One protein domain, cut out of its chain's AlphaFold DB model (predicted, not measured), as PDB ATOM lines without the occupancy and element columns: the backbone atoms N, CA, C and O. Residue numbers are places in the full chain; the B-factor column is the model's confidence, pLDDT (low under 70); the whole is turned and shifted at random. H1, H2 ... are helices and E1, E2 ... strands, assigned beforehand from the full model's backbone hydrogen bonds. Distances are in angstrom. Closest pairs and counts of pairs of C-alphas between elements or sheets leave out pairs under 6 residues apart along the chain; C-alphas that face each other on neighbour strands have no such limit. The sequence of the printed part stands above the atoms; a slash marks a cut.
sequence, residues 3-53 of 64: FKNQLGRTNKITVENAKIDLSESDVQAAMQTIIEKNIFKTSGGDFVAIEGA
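Overview. This is residues 3 to 53 of the 64 residues of an uncharacterized protein of Geosporobacter ferrireducens (UniProt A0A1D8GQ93). A small antiparallel sheet of three strands has one helix, H1, over one face, running along edge strand E3, and a loop at residues 15 to 23 sticks out at one end of the long axis. The 51 printed residues hold, in order, E1, E2, H1 and E3; the sheet runs E2, E1, E3. The class is mixed, helices and strands. The whole is only just compact, close to loose, with a radius of gyration of the C-alphas of 11.3 A, and spans 34 by 18 by 18 A.

Arrangement. E1, residues 3 to 5, and E2, residues 10 to 12, form a hairpin, with N 3 and O 11 2.9 A apart, within hydrogen-bond range. E3, residues 47 to 52, is antiparallel to E1 at 150 degrees, with N 4 and O 49 within hydrogen-bond range at 2.9 A. H1, residues 24 to 37, is on the sheet at a height of 9.1 A, over E3 and along it at 13 degrees on the local plane; their closest C-alphas, of Ile 35 and Phe 47, are 5.6 A apart. Every O i to N i+4 pair of H1 is within hydrogen-bond range. E2, H1 and E3 make a split strand-helix-strand unit, two strands running the same way with E1 between them, and its crossover is right-handed.

Along the chain. E1 begins at C-alpha 3, (384.806, 291.506, 409.957). H1 measures 19.8 A from first to last C-alpha and E3 12.5 A, ending at C-alpha 52, (381.308, 289.012, 404.459).

Size, cuts and confidence. The C-alphas farthest apart, of Leu 7 and Asp 21, are 33.7 A apart. The printed part has no cut. The link from E2 to H1 is long, 11 residues. Residues 41 and 44 have pLDDT under 70.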
ATOM      1  N   PHE A   3     383.481 292.010 409.616       88.50
ATOM      2  CA  PHE A   3     384.806 291.506 409.957       88.50
ATOM      3  C   PHE A   3     384.773 290.758 411.279       88.50
ATOM      4  O   PHE A   3     384.046 291.136 412.198       88.50
ATOM      5  N   LYS A   4     385.632 289.752 411.405       88.94
ATOM      6  CA  LYS A   4     385.863 289.032 412.652       88.94
ATOM      7  C   LYS A   4     387.217 289.432 413.219       88.94
ATOM      8  O   LYS A   4     388.209 289.480 412.489       88.94
ATOM      9  N   ASN A   5     387.251 289.758 414.506       88.12
ATOM     10  CA  ASN A   5     388.492 290.105 415.195       88.12
ATOM     11  C   ASN A   5     389.163 288.887 415.841       88.12
ATOM     12  O   ASN A   5     388.595 287.792 415.860       88.12
ATOM     13  N   GLN A   6     390.376 289.085 416.363       84.69
ATOM     14  CA  GLN A   6     391.173 288.049 417.038       84.69
ATOM     15  C   GLN A   6     390.408 287.327 418.153       84.69
ATOM     16  O   GLN A   6     390.553 286.121 418.325       84.69
ATOM     17  N   LEU A   7     389.547 288.045 418.878       83.88
ATOM     18  CA  LEU A   7     388.719 287.482 419.947       83.88
ATOM     19  C   LEU A   7     387.448 286.771 419.442       83.88
ATOM     20  O   LEU A   7     386.574 286.429 420.236       83.88
ATOM     21  N   GLY A   8     387.306 286.593 418.127       82.88
ATOM     22  CA  GLY A   8     386.157 285.951 417.496       82.88
ATOM     23  C   GLY A   8     384.884 286.802 417.482       82.88
ATOM     24  O   GLY A   8     383.823 286.285 417.136       82.88
ATOM     25  N   ARG A   9     384.965 288.089 417.839       86.06
ATOM     26  CA  ARG A   9     383.826 289.015 417.837       86.06
ATOM     27  C   ARG A   9     383.643 289.611 416.447       86.06
ATOM     28  O   ARG A   9     384.604 290.017 415.789       86.06
ATOM     29  N   THR A  10     382.388 289.715 416.043       87.25
ATOM     30  CA  THR A  10     382.003 290.292 414.760       87.25
ATOM     31  C   THR A  10     381.829 291.802 414.887       87.25
ATOM     32  O   THR A  10     381.108 292.291 415.756       87.25
ATOM     33  N   ASN A  11     382.470 292.546 413.994       86.12
ATOM     34  CA  ASN A  11     382.386 293.994 413.885       86.12
ATOM     35  C   ASN A  11     381.847 294.358 412.504       86.12
ATOM     36  O   ASN A  11     382.190 293.733 411.498       86.12
ATOM     37  N   LYS A  12     380.991 295.378 412.448       87.00
ATOM     38  CA  LYS A  12     380.390 295.854 411.202       87.00
ATOM     39  C   LYS A  12     380.884 297.259 410.899       87.00
ATOM     40  O   LYS A  12     380.836 298.127 411.762       87.00
ATOM     41  N   ILE A  13     381.319 297.460 409.663       84.88
ATOM     42  CA  ILE A  13     381.664 298.763 409.102       84.88
ATOM     43  C   ILE A  13     380.636 299.075 408.019       84.88
ATOM     44  O   ILE A  13     380.453 298.295 407.075       84.88
ATOM     45  N   THR A  14     379.965 300.208 408.164       84.81
ATOM     46  CA  THR A  14     379.070 300.760 407.148       84.81
ATOM     47  C   THR A  14     379.817 301.870 406.430       84.81
ATOM     48  O   THR A  14     380.404 302.732 407.075       84.81
ATOM     49  N   VAL A  15     379.829 301.813 405.102       83.31
ATOM     50  CA  VAL A  15     380.407 302.859 404.260       83.31
ATOM     51  C   VAL A  15     379.240 303.589 403.616       83.31
ATOM     52  O   VAL A  15     378.504 302.992 402.831       83.31
ATOM     53  N   GLU A  16     379.044 304.847 403.992       79.81
ATOM     54  CA  GLU A  16     378.068 305.730 403.352       79.81
ATOM     55  C   GLU A  16     378.666 306.331 402.074       79.81
ATOM     56  O   GLU A  16     379.883 306.492 401.975       79.81
ATOM     57  N   ASN A  17     377.819 306.658 401.090       78.00
ATOM     58  CA  ASN A  17     378.237 307.186 399.782       78.00
ATOM     59  C   ASN A  17     379.252 306.289 399.049       78.00
ATOM     60  O   ASN A  17     380.189 306.763 398.405       78.00
ATOM     61  N   ALA A  18     379.071 304.973 399.164       76.69
ATOM     62  CA  ALA A  18     379.853 304.011 398.408       76.69
ATOM     63  C   ALA A  18     379.669 304.251 396.897       76.69
ATOM     64  O   ALA A  18     378.576 304.588 396.437       76.69
ATOM     65  N   LYS A  19     380.749 304.101 396.124       80.19
ATOM     66  CA  LYS A  19     380.722 304.291 394.668       80.19
ATOM     67  C   LYS A  19     379.689 303.344 394.031       80.19
ATOM     68  O   LYS A  19     379.562 302.203 394.455       80.19
ATOM     69  N   ILE A  20     378.959 303.817 393.021       71.44
ATOM     70  CA  ILE A  20     377.896 303.038 392.358       71.44
ATOM     71  C   ILE A  20     378.452 301.834 391.582       71.44
ATOM     72  O   ILE A  20     377.878 300.752 391.644       71.44
ATOM     73  N   ASP A  21     379.613 301.985 390.941       77.81
ATOM     74  CA  ASP A  21     380.273 300.914 390.181       77.81
ATOM     75  C   ASP A  21     381.235 300.097 391.056       77.81
ATOM     76  O   ASP A  21     382.426 299.992 390.759       77.81
ATOM     77  N   LEU A  22     380.755 299.582 392.189       80.50
ATOM     78  CA  LEU A  22     381.546 298.681 393.028       80.50
ATOM     79  C   LEU A  22     381.350 297.235 392.583       80.50
ATOM     80  O   LEU A  22     380.240 296.705 392.626       80.50
ATOM     81  N   SER A  23     382.449 296.582 392.212       84.31
ATOM     82  CA  SER A  23     382.476 295.138 392.001       84.31
ATOM     83  C   SER A  23     382.754 294.385 393.306       84.31
ATOM     84  O   SER A  23     383.281 294.937 394.276       84.31
ATOM     85  N   GLU A  24     382.451 293.087 393.326       83.31
ATOM     86  CA  GLU A  24     382.804 292.215 394.452       83.31
ATOM     87  C   GLU A  24     384.314 292.229 394.735       83.31
ATOM     88  O   GLU A  24     384.722 292.291 395.898       83.31
ATOM     89  N   SER A  25     385.145 292.259 393.685       86.12
ATOM     90  CA  SER A  25     386.603 292.333 393.811       86.12
ATOM     91  C   SER A  25     387.084 293.631 394.452       86.12
ATOM     92  O   SER A  25     387.996 293.588 395.275       86.12
ATOM     93  N   ASP A  26     386.457 294.770 394.141       86.75
ATOM     94  CA  ASP A  26     386.826 296.057 394.746       86.75
ATOM     95  C   ASP A  26     386.523 296.060 396.245       86.75
ATOM     96  O   ASP A  26     387.332 296.499 397.065       86.75
ATOM     97  N   VAL A  27     385.360 295.520 396.616       86.94
ATOM     98  CA  VAL A  27     384.948 295.392 398.016       86.94
ATOM     99  C   VAL A  27     385.889 294.453 398.764       86.94
ATOM    100  O   VAL A  27     386.324 294.783 399.869       86.94
ATOM    101  N   GLN A  28     386.255 293.317 398.167       87.19
ATOM    102  CA  GLN A  28     387.196 292.376 398.767       87.19
ATOM    103  C   GLN A  28     388.593 292.988 398.930       87.19
ATOM    104  O   GLN A  28     389.190 292.860 399.998       87.19
ATOM    105  N   ALA A  29     389.094 293.712 397.926       89.75
ATOM    106  CA  ALA A  29     390.382 294.399 397.996       89.75
ATOM    107  C   ALA A  29     390.396 295.484 399.085       89.75
ATOM    108  O   ALA A  29     391.355 295.587 399.855       89.75
ATOM    109  N   ALA A  30     389.311 296.254 399.211       86.81
ATOM    110  CA  ALA A  30     389.158 297.238 400.278       86.81
ATOM    111  C   ALA A  30     389.148 296.570 401.663       86.81
ATOM    112  O   ALA A  30     389.838 297.023 402.575       86.81
ATOM    113  N   MET A  31     388.422 295.459 401.817       87.69
ATOM    114  CA  MET A  31     388.399 294.680 403.058       87.69
ATOM    115  C   MET A  31     389.771 294.107 403.421       87.69
ATOM    116  O   MET A  31     390.169 294.173 404.582       87.69
ATOM    117  N   GLN A  32     390.507 293.586 402.440       88.25
ATOM    118  CA  GLN A  32     391.863 293.078 402.633       88.25
ATOM    119  C   GLN A  32     392.807 294.202 403.073       88.25
ATOM    120  O   GLN A  32     393.536 294.051 404.050       88.25
ATOM    121  N   THR A  33     392.718 295.361 402.414       88.88
ATOM    122  CA  THR A  33     393.495 296.557 402.766       88.88
ATOM    123  C   THR A  33     393.195 297.015 404.193       88.88
ATOM    124  O   THR A  33     394.105 297.407 404.914       88.88
ATOM    125  N   ILE A  34     391.936 296.951 404.637       85.62
ATOM    126  CA  ILE A  34     391.538 297.295 406.013       85.62
ATOM    127  C   ILE A  34     392.223 296.376 407.036       85.62
ATOM    128  O   ILE A  34     392.702 296.864 408.062       85.62
ATOM    129  N   ILE A  35     392.294 295.072 406.748       85.56
ATOM    130  CA  ILE A  35     392.981 294.081 407.589       85.56
ATOM    131  C   ILE A  35     394.494 294.326 407.585       85.56
ATOM    132  O   ILE A  35     395.093 294.433 408.651       85.56
ATOM    133  N   GLU A  36     395.108 294.483 406.410       87.12
ATOM    134  CA  GLU A  36     396.551 294.728 406.264       87.12
ATOM    135  C   GLU A  36     397.005 296.019 406.934       87.12
ATOM    136  O   GLU A  36     398.032 296.051 407.612       87.12
ATOM    137  N   LYS A  37     396.243 297.102 406.749       85.06
ATOM    138  CA  LYS A  37     396.548 298.392 407.366       85.06
ATOM    139  C   LYS A  37     396.441 298.316 408.880       85.06
ATOM    140  O   LYS A  37     397.114 299.094 409.549       85.06
ATOM    141  N   ASN A  38     395.602 297.418 409.401       79.50
ATOM    142  CA  ASN A  38     395.401 297.206 410.828       79.50
ATOM    143  C   ASN A  38     395.185 298.525 411.605       79.50
ATOM    144  O   ASN A  38     395.656 298.736 412.721       79.50
ATOM    145  N   ILE A  39     394.506 299.473 410.953       71.50
ATOM    146  CA  ILE A  39     394.278 300.828 411.473       71.50
ATOM    147  C   ILE A  39     393.058 300.892 412.397       71.50
ATOM    148  O   ILE A  39     392.875 301.872 413.116       71.50
ATOM    149  N   PHE A  40     392.227 299.847 412.405       71.62
ATOM    150  CA  PHE A  40     391.023 299.772 413.222       71.62
ATOM    151  C   PHE A  40     391.250 298.852 414.418       71.62
ATOM    152  O   PHE A  40     391.138 297.633 414.317       71.62
ATOM    153  N   LYS A  41     391.518 299.456 415.578       67.19
ATOM    154  CA  LYS A  41     391.567 298.736 416.852       67.19
ATOM    155  C   LYS A  41     390.158 298.576 417.407       67.19
ATOM    156  O   LYS A  41     389.499 299.563 417.727       67.19
ATOM    157  N   THR A  42     389.701 297.334 417.542       72.44
ATOM    158  CA  THR A  42     388.451 297.025 418.247       72.44
ATOM    159  C   THR A  42     388.737 296.584 419.677       72.44
ATOM    160  O   THR A  42     389.862 296.224 420.017       72.44
ATOM    161  N   SER A  43     387.711 296.551 420.528       72.38
ATOM    162  CA  SER A  43     387.839 296.045 421.904       72.38
ATOM    163  C   SER A  43     388.298 294.581 421.988       72.38
ATOM    164  O   SER A  43     388.744 294.148 423.045       72.38
ATOM    165  N   GLY A  44     388.200 293.816 420.894       68.06
ATOM    166  CA  GLY A  44     388.705 292.443 420.790       68.06
ATOM    167  C   GLY A  44     389.934 292.300 419.889       68.06
ATOM    168  O   GLY A  44     390.142 291.225 419.333       68.06
ATOM    169  N   GLY A  45     390.706 293.375 419.715       80.50
ATOM    170  CA  GLY A  45     391.922 293.388 418.906       80.50
ATOM    171  C   GLY A  45     391.662 293.643 417.423       80.50
ATOM    172  O   GLY A  45     390.654 294.248 417.037       80.50
ATOM    173  N   ASP A  46     392.603 293.184 416.612       84.62
ATOM    174  CA  ASP A  46     392.680 293.480 415.185       84.62
ATOM    175  C   ASP A  46     391.705 292.614 414.376       84.62
ATOM    176  O   ASP A  46     391.299 291.528 414.812       84.62
ATOM    177  N   PHE A  47     391.322 293.075 413.183       85.50
ATOM    178  CA  PHE A  47     390.561 292.249 412.243       85.50
ATOM    179  C   PHE A  47     391.448 291.131 411.693       85.50
ATOM    180  O   PHE A  47     392.532 291.395 411.190       85.50
ATOM    181  N   VAL A  48     390.982 289.884 411.773       85.12
ATOM    182  CA  VAL A  48     391.732 288.699 411.306       85.12
ATOM    183  C   VAL A  48     391.063 287.977 410.154       85.12
ATOM    184  O   VAL A  48     391.723 287.231 409.440       85.12
ATOM    185  N   ALA A  49     389.758 288.170 409.975       83.75
ATOM    186  CA  ALA A  49     389.021 287.517 408.910       83.75
ATOM    187  C   ALA A  49     387.891 288.401 408.385       83.75
ATOM    188  O   ALA A  49     387.259 289.164 409.126       83.75
ATOM    189  N   ILE A  50     387.620 288.247 407.093       86.75
ATOM    190  CA  ILE A  50     386.453 288.812 406.425       86.75
ATOM    191  C   ILE A  50     385.308 287.821 406.614       86.75
ATOM    192  O   ILE A  50     385.402 286.677 406.180       86.75
ATOM    193  N   GLU A  51     384.233 288.249 407.272       86.81
ATOM    194  CA  GLU A  51     383.045 287.410 407.467       86.81
ATOM    195  C   GLU A  51     382.039 287.602 406.326       86.81
ATOM    196  O   GLU A  51     381.319 286.677 405.961       86.81
ATOM    197  N   GLY A  52     382.024 288.787 405.709       85.19
ATOM    198  CA  GLY A  52     381.308 289.012 404.459       85.19
ATOM    199  C   GLY A  52     381.015 290.478 404.162       85.19
ATOM    200  O   GLY A  52     381.177 291.371 405.001       85.19
ATOM    201  N   ALA A  53     380.532 290.734 402.951       84.69
ATOM    202  CA  ALA A  53     380.076 292.041 402.500       84.69
ATOM    203  C   ALA A  53     378.628 291.971 402.022       84.69
ATOM    204  O   ALA A  53     378.159 290.925 401.588       84.69
TER     205      ALA A  53